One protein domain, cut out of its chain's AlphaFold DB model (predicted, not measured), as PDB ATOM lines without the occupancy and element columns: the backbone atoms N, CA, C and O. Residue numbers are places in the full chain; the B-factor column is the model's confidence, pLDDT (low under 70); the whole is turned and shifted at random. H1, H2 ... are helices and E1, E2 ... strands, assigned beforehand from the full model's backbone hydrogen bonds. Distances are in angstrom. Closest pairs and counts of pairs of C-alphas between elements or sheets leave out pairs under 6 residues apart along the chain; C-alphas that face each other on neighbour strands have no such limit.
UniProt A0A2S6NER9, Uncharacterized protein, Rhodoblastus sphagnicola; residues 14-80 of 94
ATOM      1  N   ALA A  14     -50.540 -24.143 -15.360       91.81
ATOM      2  CA  ALA A  14     -50.608 -25.533 -14.921       91.81
ATOM      3  C   ALA A  14     -49.193 -26.117 -14.829       91.81
ATOM      4  O   ALA A  14     -48.498 -26.221 -15.839       91.81
ATOM      5  N   TYR A  15     -48.757 -26.476 -13.622       91.31
ATOM      6  CA  TYR A  15     -47.463 -27.106 -13.382       91.31
ATOM      7  C   TYR A  15     -47.632 -28.623 -13.362       91.31
ATOM      8  O   TYR A  15     -48.015 -29.199 -12.349       91.31
ATOM      9  N   LEU A  16     -47.379 -29.270 -14.499       89.38
ATOM     10  CA  LEU A  16     -47.636 -30.704 -14.687       89.38
ATOM     11  C   LEU A  16     -46.455 -31.602 -14.284       89.38
ATOM     12  O   LEU A  16     -46.592 -32.823 -14.251       89.38
ATOM     13  N   CYS A  17     -45.289 -31.025 -13.999       87.19
ATOM     14  CA  CYS A  17     -44.061 -31.783 -13.778       87.19
ATOM     15  C   CYS A  17     -43.970 -32.325 -12.343       87.19
ATOM     16  O   CYS A  17     -44.172 -31.593 -11.379       87.19
ATOM     17  N   ASN A  18     -43.584 -33.592 -12.195       87.75
ATOM     18  CA  ASN A  18     -43.114 -34.153 -10.928       87.75
ATOM     19  C   ASN A  18     -41.591 -34.303 -11.015       87.75
ATOM     20  O   ASN A  18     -41.099 -35.145 -11.763       87.75
ATOM     21  N   TRP A  19     -40.846 -33.430 -10.334       84.00
ATOM     22  CA  TRP A  19     -39.399 -33.327 -10.527       84.00
ATOM     23  C   TRP A  19     -38.646 -34.259  -9.571       84.00
ATOM     24  O   TRP A  19     -38.796 -34.153  -8.354       84.00
ATOM     25  N   PHE A  20     -37.786 -35.118 -10.121       84.88
ATOM     26  CA  PHE A  20     -36.808 -35.915  -9.372       84.88
ATOM     27  C   PHE A  20     -35.395 -35.599  -9.857       84.88
ATOM     28  O   PHE A  20     -35.194 -35.325 -11.044       84.88
ATOM     29  N   CYS A  21     -34.419 -35.578  -8.950       81.25
ATOM     30  CA  CYS A  21     -33.047 -35.304  -9.360       81.25
ATOM     31  C   CYS A  21     -32.496 -36.483 -10.163       81.25
ATOM     32  O   CYS A  21     -32.737 -37.647  -9.846       81.25
ATOM     33  N   HIS A  22     -31.726 -36.185 -11.211       84.25
ATOM     34  CA  HIS A  22     -31.079 -37.241 -11.977       84.25
ATOM     35  C   HIS A  22     -30.068 -37.980 -11.075       84.25
ATOM     36  O   HIS A  22     -29.255 -37.309 -10.429       84.25
ATOM     37  N   PRO A  23     -30.038 -39.327 -11.057       84.50
ATOM     38  CA  PRO A  23     -29.181 -40.096 -10.146       84.50
ATOM     39  C   PRO A  23     -27.693 -39.731 -10.219       84.50
ATOM     40  O   PRO A  23     -26.994 -39.733  -9.211       84.50
ATOM     41  N   VAL A  24     -27.211 -39.358 -11.407       85.69
ATOM     42  CA  VAL A  24     -25.821 -38.911 -11.617       85.69
ATOM     43  C   VAL A  24     -25.509 -37.621 -10.852       85.69
ATOM     44  O   VAL A  24     -24.436 -37.498 -10.272       85.69
ATOM     45  N   ILE A  25     -26.448 -36.673 -10.821       83.56
ATOM     46  CA  ILE A  25     -26.283 -35.407 -10.097       83.56
ATOM     47  C   ILE A  25     -26.286 -35.678  -8.594       83.56
ATOM     48  O   ILE A  25     -25.443 -35.154  -7.873       83.56
ATOM     49  N   LYS A  26     -27.194 -36.545  -8.136       82.94
ATOM     50  CA  LYS A  26     -27.259 -36.975  -6.738       82.94
ATOM     51  C   LYS A  26     -25.934 -37.587  -6.284       82.94
ATOM     52  O   LYS A  26     -25.344 -37.107  -5.325       82.94
ATOM     53  N   ARG A  27     -25.413 -38.546  -7.055       84.69
ATOM     54  CA  ARG A  27     -24.125 -39.191  -6.779       84.69
ATOM     55  C   ARG A  27     -22.969 -38.195  -6.738       84.69
ATOM     56  O   ARG A  27     -22.136 -38.281  -5.853       84.69
ATOM     57  N   TYR A  28     -22.946 -37.216  -7.643       86.94
ATOM     58  CA  TYR A  28     -21.920 -36.174  -7.630       86.94
ATOM     59  C   TYR A  28     -21.909 -35.364  -6.322       86.94
ATOM     60  O   TYR A  28     -20.837 -35.053  -5.808       86.94
ATOM     61  N   PHE A  29     -23.080 -35.014  -5.779       84.69
ATOM     62  CA  PHE A  29     -23.167 -34.302  -4.501       84.69
ATOM     63  C   PHE A  29     -22.863 -35.211  -3.305       84.69
ATOM     64  O   PHE A  29     -22.141 -34.789  -2.398       84.69
ATOM     65  N   ASP A  30     -23.317 -36.464  -3.345       86.00
ATOM     66  CA  ASP A  30     -23.017 -37.467  -2.318       86.00
ATOM     67  C   ASP A  30     -21.506 -37.748  -2.230       86.00
ATOM     68  O   ASP A  30     -20.943 -37.742  -1.135       86.00
ATOM     69  N   ASP A  31     -20.817 -37.873  -3.371       87.75
ATOM     70  CA  ASP A  31     -19.357 -38.039  -3.460       87.75
ATOM     71  C   ASP A  31     -18.594 -36.827  -2.877       87.75
ATOM     72  O   ASP A  31     -17.418 -36.923  -2.521       87.75
ATOM     73  N   LYS A  32     -19.256 -35.668  -2.765       88.12
ATOM     74  CA  LYS A  32     -18.732 -34.441  -2.143       88.12
ATOM     75  C   LYS A  32     -19.159 -34.283  -0.679       88.12
ATOM     76  O   LYS A  32     -18.837 -33.264  -0.072       88.12
ATOM     77  N   GLY A  33     -19.871 -35.261  -0.112       86.25
ATOM     78  CA  GLY A  33     -20.386 -35.227   1.259       86.25
ATOM     79  C   GLY A  33     -21.584 -34.292   1.458       86.25
ATOM     80  O   GLY A  33     -21.932 -33.976   2.595       86.25
ATOM     81  N   VAL A  34     -22.217 -33.830   0.375       85.25
ATOM     82  CA  VAL A  34     -23.368 -32.922   0.418       85.25
ATOM     83  C   VAL A  34     -24.642 -33.720   0.172       85.25
ATOM     84  O   VAL A  34     -24.895 -34.167  -0.942       85.25
ATOM     85  N   LYS A  35     -25.490 -33.856   1.198       80.88
ATOM     86  CA  LYS A  35     -26.817 -34.463   1.035       80.88
ATOM     87  C   LYS A  35     -27.749 -33.492   0.318       80.88
ATOM     88  O   LYS A  35     -28.133 -32.463   0.873       80.88
ATOM     89  N   LEU A  36     -28.125 -33.824  -0.914       82.06
ATOM     90  CA  LEU A  36     -29.077 -33.030  -1.683       82.06
ATOM     91  C   LEU A  36     -30.510 -33.295  -1.201       82.06
ATOM     92  O   LEU A  36     -31.005 -34.416  -1.298       82.06
ATOM     93  N   ASN A  37     -31.201 -32.250  -0.742       85.56
ATOM     94  CA  ASN A  37     -32.643 -32.315  -0.515       85.56
ATOM     95  C   ASN A  37     -33.375 -32.138  -1.858       85.56
ATOM     96  O   ASN A  37     -33.534 -31.025  -2.365       85.56
ATOM     97  N   GLU A  38     -33.794 -33.259  -2.443       85.75
ATOM     98  CA  GLU A  38     -34.472 -33.297  -3.741       85.75
ATOM     99  C   GLU A  38     -35.835 -32.592  -3.730       85.75
ATOM    100  O   GLU A  38     -36.218 -31.996  -4.738       85.75
ATOM    101  N   ASP A  39     -36.551 -32.629  -2.605       88.44
ATOM    102  CA  ASP A  39     -37.853 -31.977  -2.452       88.44
ATOM    103  C   ASP A  39     -37.706 -30.456  -2.420       88.44
ATOM    104  O   ASP A  39     -38.419 -29.743  -3.130       88.44
ATOM    105  N   MET A  40     -36.714 -29.954  -1.683       87.56
ATOM    106  CA  MET A  40     -36.395 -28.528  -1.653       87.56
ATOM    107  C   MET A  40     -35.896 -28.034  -3.017       87.56
ATOM    108  O   MET A  40     -36.260 -26.943  -3.458       87.56
ATOM    109  N   PHE A  41     -35.124 -28.858  -3.733       87.75
ATOM    110  CA  PHE A  41     -34.706 -28.556  -5.102       87.75
ATOM    111  C   PHE A  41     -35.902 -28.490  -6.068       87.75
ATOM    112  O   PHE A  41     -36.041 -27.524  -6.823       87.75
ATOM    113  N   ALA A  42     -36.799 -29.480  -6.019       90.38
ATOM    114  CA  ALA A  42     -38.006 -29.532  -6.842       90.38
ATOM    115  C   ALA A  42     -38.952 -28.352  -6.558       90.38
ATOM    116  O   ALA A  42     -39.466 -27.728  -7.492       90.38
ATOM    117  N   LEU A  43     -39.146 -28.009  -5.281       91.75
ATOM    118  CA  LEU A  43     -39.919 -26.843  -4.863       91.75
ATOM    119  C   LEU A  43     -39.302 -25.546  -5.394       91.75
ATOM    120  O   LEU A  43     -40.022 -24.723  -5.956       91.75
ATOM    121  N   GLY A  44     -37.984 -25.370  -5.258       90.94
ATOM    122  CA  GLY A  44     -37.283 -24.187  -5.754       90.94
ATOM    123  C   GLY A  44     -37.466 -23.993  -7.261       90.94
ATOM    124  O   GLY A  44     -37.748 -22.882  -7.713       90.94
ATOM    125  N   ALA A  45     -37.392 -25.072  -8.040       89.94
ATOM    126  CA  ALA A  45     -37.648 -25.031  -9.477       89.94
ATOM    127  C   ALA A  45     -39.105 -24.653  -9.807       89.94
ATOM    128  O   ALA A  45     -39.345 -23.814 -10.681       89.94
ATOM    129  N   MET A  46     -40.078 -25.220  -9.086       92.19
ATOM    130  CA  MET A  46     -41.493 -24.869  -9.240       92.19
ATOM    131  C   MET A  46     -41.751 -23.401  -8.878       92.19
ATOM    132  O   MET A  46     -42.437 -22.706  -9.624       92.19
ATOM    133  N   LEU A  47     -41.172 -22.901  -7.785       91.88
ATOM    134  CA  LEU A  47     -41.326 -21.512  -7.355       91.88
ATOM    135  C   LEU A  47     -40.725 -20.542  -8.375       91.88
ATOM    136  O   LEU A  47     -41.375 -19.570  -8.758       91.88
ATOM    137  N   GLN A  48     -39.524 -20.836  -8.882       89.19
ATOM    138  CA  GLN A  48     -38.917 -20.055  -9.961       89.19
ATOM    139  C   GLN A  48     -39.812 -20.017 -11.199       89.19
ATOM    140  O   GLN A  48     -39.956 -18.965 -11.816       89.19
ATOM    141  N   TRP A  49     -40.430 -21.144 -11.558       89.12
ATOM    142  CA  TRP A  49     -41.361 -21.218 -12.678       89.12
ATOM    143  C   TRP A  49     -42.638 -20.401 -12.426       89.12
ATOM    144  O   TRP A  49     -43.021 -19.607 -13.288       89.12
ATOM    145  N   ILE A  50     -43.243 -20.512 -11.236       89.88
ATOM    146  CA  ILE A  50     -44.404 -19.710 -10.816       89.88
ATOM    147  C   ILE A  50     -44.068 -18.217 -10.894       89.88
ATOM    148  O   ILE A  50     -44.854 -17.440 -11.433       89.88
ATOM    149  N   TRP A  51     -42.872 -17.810 -10.462       88.94
ATOM    150  CA  TRP A  51     -42.419 -16.417 -10.502       88.94
ATOM    151  C   TRP A  51     -42.280 -15.844 -11.924       88.94
ATOM    152  O   TRP A  51     -42.259 -14.627 -12.116       88.94
ATOM    153  N   ARG A  52     -42.221 -16.697 -12.958       84.00
ATOM    154  CA  ARG A  52     -42.240 -16.245 -14.362       84.00
ATOM    155  C   ARG A  52     -43.634 -15.857 -14.869       84.00
ATOM    156  O   ARG A  52     -43.728 -15.346 -15.986       84.00
ATOM    157  N   SER A  53     -44.688 -16.113 -14.093       87.38
ATOM    158  CA  SER A  53     -46.068 -15.700 -14.393       87.38
ATOM    159  C   SER A  53     -46.317 -14.229 -14.031       87.38
ATOM    160  O   SER A  53     -45.370 -13.495 -13.767       87.38
ATOM    161  N   GLN A  54     -47.578 -13.784 -14.003       88.94
ATOM    162  CA  GLN A  54     -47.929 -12.425 -13.569       88.94
ATOM    163  C   GLN A  54     -47.841 -12.186 -12.052       88.94
ATOM    164  O   GLN A  54     -47.996 -11.047 -11.619       88.94
ATOM    165  N   ILE A  55     -47.559 -13.217 -11.245       88.94
ATOM    166  CA  ILE A  55     -47.453 -13.085  -9.780       88.94
ATOM    167  C   ILE A  55     -46.355 -12.100  -9.343       88.94
ATOM    168  O   ILE A  55     -46.502 -11.428  -8.333       88.94
ATOM    169  N   ARG A  56     -45.288 -11.957 -10.140       85.88
ATOM    170  CA  ARG A  56     -44.208 -10.970  -9.928       85.88
ATOM    171  C   ARG A  56     -44.652  -9.509 -10.056       85.88
ATOM    172  O   ARG A  56     -43.874  -8.621  -9.733       85.88
ATOM    173  N   ASP A  57     -45.828  -9.275 -10.634       88.44
ATOM    174  CA  ASP A  57     -46.438  -7.952 -10.788       88.44
ATOM    175  C   ASP A  57     -47.559  -7.748  -9.759       88.44
ATOM    176  O   ASP A  57     -48.463  -6.949  -9.995       88.44
ATOM    177  N   ASP A  58     -47.552  -8.541  -8.680       87.81
ATOM    178  CA  ASP A  58     -48.570  -8.576  -7.624       87.81
ATOM    179  C   ASP A  58     -49.992  -8.850  -8.142       87.81
ATOM    180  O   ASP A  58     -50.996  -8.520  -7.509       87.81
ATOM    181  N   LYS A  59     -50.099  -9.488  -9.317       89.62
ATOM    182  CA  LYS A  59     -51.378  -9.898  -9.905       89.62
ATOM    183  C   LYS A  59     -51.722 -11.330  -9.499       89.62
ATOM    184  O   LYS A  59     -50.854 -12.206  -9.561       89.62
ATOM    185  N   PRO A  60     -52.991 -11.616  -9.157       90.38
ATOM    186  CA  PRO A  60     -53.408 -12.956  -8.766       90.38
ATOM    187  C   PRO A  60     -53.244 -13.949  -9.921       90.38
ATOM    188  O   PRO A  60     -53.399 -13.592 -11.090       90.38
ATOM    189  N   ILE A  61     -52.956 -15.209  -9.599       92.62
ATOM    190  CA  ILE A  61     -52.825 -16.296 -10.577       92.62
ATOM    191  C   ILE A  61     -53.696 -17.494 -10.205       92.62
ATOM    192  O   ILE A  61     -53.928 -17.775  -9.032       92.62
ATOM    193  N   HIS A  62     -54.122 -18.241 -11.218       92.50
ATOM    194  CA  HIS A  62     -54.735 -19.554 -11.065       92.50
ATOM    195  C   HIS A  62     -53.676 -20.621 -11.332       92.50
ATOM    196  O   HIS A  62     -53.205 -20.765 -12.460       92.50
ATOM    197  N   LEU A  63     -53.297 -21.361 -10.290       92.62
ATOM    198  CA  LEU A  63     -52.280 -22.405 -10.357       92.62
ATOM    199  C   LEU A  63     -52.922 -23.788 -10.235       92.62
ATOM    200  O   LEU A  63     -53.542 -24.109  -9.222       92.62
ATOM    201  N   PHE A  64     -52.718 -24.624 -11.250       93.12
ATOM    202  CA  PHE A  64     -53.096 -26.032 -11.226       93.12
ATOM    203  C   PHE A  64     -51.854 -26.921 -11.117       93.12
ATOM    204  O   PHE A  64     -50.952 -26.838 -11.943       93.12
ATOM    205  N   ILE A  65     -51.812 -27.791 -10.110       93.56
ATOM    206  CA  ILE A  65     -50.750 -28.788  -9.923       93.56
ATOM    207  C   ILE A  65     -51.448 -30.143  -9.807       93.56
ATOM    208  O   ILE A  65     -52.161 -30.330  -8.827       93.56
ATOM    209  N   PRO A  66     -51.308 -31.086 -10.754       92.81
ATOM    210  CA  PRO A  66     -51.925 -32.403 -10.641       92.81
ATOM    211  C   PRO A  66     -51.177 -33.301  -9.643       92.81
ATOM    212  O   PRO A  66     -51.822 -34.018  -8.883       92.81
ATOM    213  N   SER A  67     -49.842 -33.220  -9.589       92.62
ATOM    214  CA  SER A  67     -49.012 -34.023  -8.678       92.62
ATOM    215  C   SER A  67     -49.328 -33.715  -7.212       92.62
ATOM    216  O   SER A  67     -49.194 -32.576  -6.766       92.62
ATOM    217  N   GLU A  68     -49.720 -34.736  -6.450       90.44
ATOM    218  CA  GLU A  68     -49.982 -34.607  -5.014       90.44
ATOM    219  C   GLU A  68     -48.725 -34.185  -4.245       90.44
ATOM    220  O   GLU A  68     -48.776 -33.210  -3.499       90.44
ATOM    221  N   ARG A  69     -47.579 -34.831  -4.512       90.88
ATOM    222  CA  ARG A  69     -46.278 -34.497  -3.908       90.88
ATOM    223  C   ARG A  69     -45.945 -33.014  -4.064       90.88
ATOM    224  O   ARG A  69     -45.773 -32.323  -3.068       90.88
ATOM    225  N   MET A  70     -45.907 -32.507  -5.298       92.75
ATOM    226  CA  MET A  70     -45.556 -31.100  -5.553       92.75
ATOM    227  C   MET A  70     -46.547 -30.130  -4.899       92.75
ATOM    228  O   MET A  70     -46.163 -29.062  -4.428       92.75
ATOM    229  N   ARG A  71     -47.830 -30.503  -4.847       92.81
ATOM    230  CA  ARG A  71     -48.871 -29.700  -4.200       92.81
ATOM    231  C   ARG A  71     -48.682 -29.643  -2.686       92.81
ATOM    232  O   ARG A  71     -48.876 -28.577  -2.109       92.81
ATOM    233  N   ASN A  72     -48.315 -30.758  -2.061       92.19
ATOM    234  CA  ASN A  72     -48.026 -30.816  -0.631       92.19
ATOM    235  C   ASN A  72     -46.793 -29.969  -0.311       92.19
ATOM    236  O   ASN A  72     -46.915 -29.064   0.503       92.19
ATOM    237  N   LEU A  73     -45.704 -30.106  -1.080       92.12
ATOM    238  CA  LEU A  73     -44.507 -29.265  -0.934       92.12
ATOM    239  C   LEU A  73     -44.827 -27.764  -0.986       92.12
ATOM    240  O   LEU A  73     -44.337 -26.995  -0.164       92.12
ATOM    241  N   LEU A  74     -45.680 -27.334  -1.926       92.25
ATOM    242  CA  LEU A  74     -46.095 -25.930  -1.999       92.25
ATOM    243  C   LEU A  74     -46.939 -25.507  -0.791       92.25
ATOM    244  O   LEU A  74     -46.757 -24.409  -0.275       92.25
ATOM    245  N   LYS A  75     -47.875 -26.352  -0.343       92.31
ATOM    246  CA  LYS A  75     -48.725 -26.067   0.825       92.31
ATOM    247  C   LYS A  75     -47.914 -26.008   2.118       92.31
ATOM    248  O   LYS A  75     -48.190 -25.152   2.951       92.31
ATOM    249  N   ASP A  76     -46.946 -26.903   2.278       92.50
ATOM    250  CA  ASP A  76     -46.032 -26.942   3.420       92.50
ATOM    251  C   ASP A  76     -45.192 -25.667   3.467       92.50
ATOM    252  O   ASP A  76     -45.158 -24.994   4.497       92.50
ATOM    253  N   TRP A  77     -44.641 -25.263   2.319       92.50
ATOM    254  CA  TRP A  77     -43.917 -24.002   2.184       92.50
ATOM    255  C   TRP A  77     -44.771 -22.776   2.521       92.50
ATOM    256  O   TRP A  77     -44.350 -21.929   3.304       92.50
ATOM    257  N   LEU A  78     -45.989 -22.689   1.976       91.31
ATOM    258  CA  LEU A  78     -46.912 -21.583   2.255       91.31
ATOM    259  C   LEU A  78     -47.332 -21.521   3.731       91.31
ATOM    260  O   LEU A  78     -47.650 -20.446   4.229       91.31
ATOM    261  N   ALA A  79     -47.334 -22.659   4.425       92.50
ATOM    262  CA  ALA A  79     -47.614 -22.742   5.853       92.50
ATOM    263  C   ALA A  79     -46.382 -22.472   6.738       92.50
ATOM    264  O   ALA A  79     -46.505 -22.530   7.960       92.50
ATOM    265  N   GLY A  80     -45.208 -22.207   6.149       89.12
ATOM    266  CA  GLY A  80     -43.957 -22.000   6.881       89.12
ATOM    267  C   GLY A  80     -43.416 -23.263   7.556       89.12
ATOM    268  O   GLY A  80     -42.682 -23.152   8.534       89.12
TER     269      GLY A  80
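AT A GLANCE: This is residues 14 to 80 of the 94 residues of an uncharacterized protein of Rhodoblastus sphagnicola (UniProt A0A2S6NER9). A loose, elongated arrangement with one helix, H2, in the middle: H4 packs across the first part of H2, while H1 lies at one far end of the length and H3 at the other. Before H1 a long stretch without a named element, residues 14 to 22, runs from near the short strand E1 back past H2 to H1, and residues 54 to 60, which include H3, stick out. The printed part has 67 residues with four named helices and one named strand, in the order H1, H2, H3, E1, H4; the class is mostly helix, and E1 pairs with no named strand. The whole is loose, with a radius of gyration of the C-alphas of 13.9 A, and the C-alphas span 43 by 23 by 22 A.

HOW THE PARTS SIT: The longest helix, H2, residues 38 to 51, has its centre 2.5 A from the mean of the C-alphas. It touches H4, residues 68 to 78, with its residues 39 to 43 alone. The closest C-alphas of the two are those of Leu 43 and Leu 73, 6.5 A apart, and their lines are about perpendicular at 74 degrees. H3, residues 54 to 57, and H2 meet only through their link. E1, residues 62 to 64, is only just apart from H2, with the closest C-alphas 8.3 A apart. H1, residues 23 to 30, touches no helix and is apart from H2, H3, E1 and H4. H3 and H4 are apart. In H1, H2 and H4 every O i to N i+4 pair is within hydrogen-bond range; H3 is too short for such a pair.

IN THESE COORDINATES: H2, with 14 residues, is 19.8 A from first to last C-alpha and begins at C-alpha 38 at (-34.472, -33.297, -3.741). H4 has 11 residues over 15.2 A and ends at C-alpha 78 at (-46.912, -21.583, 2.255). H1 begins at C-alpha 23 at (-29.181, -40.096, -10.146) and has 8 residues over 10.3 A. H3 has 4 residues over 5.5 A, and E1 has 3 residues over 6.7 A.

THE WHOLE: The two C-alphas farthest apart are those of Asp 31 and Lys 59, at 43.1 A. The C-alphas of the first and last printed residues, Ala 14 and Gly 80, are 23.1 A apart. The printed part has no cut. The links from H2 to H3, from H3 to E1 and from E1 to H4 are tight, the link from H1 to H2 is short with 7 residues, and no link is long. Residues 54 to 60, of which 54 to 57 belong to H3, stand free. The mean pLDDT of the printed part is 88.7, and no printed residue is under 70.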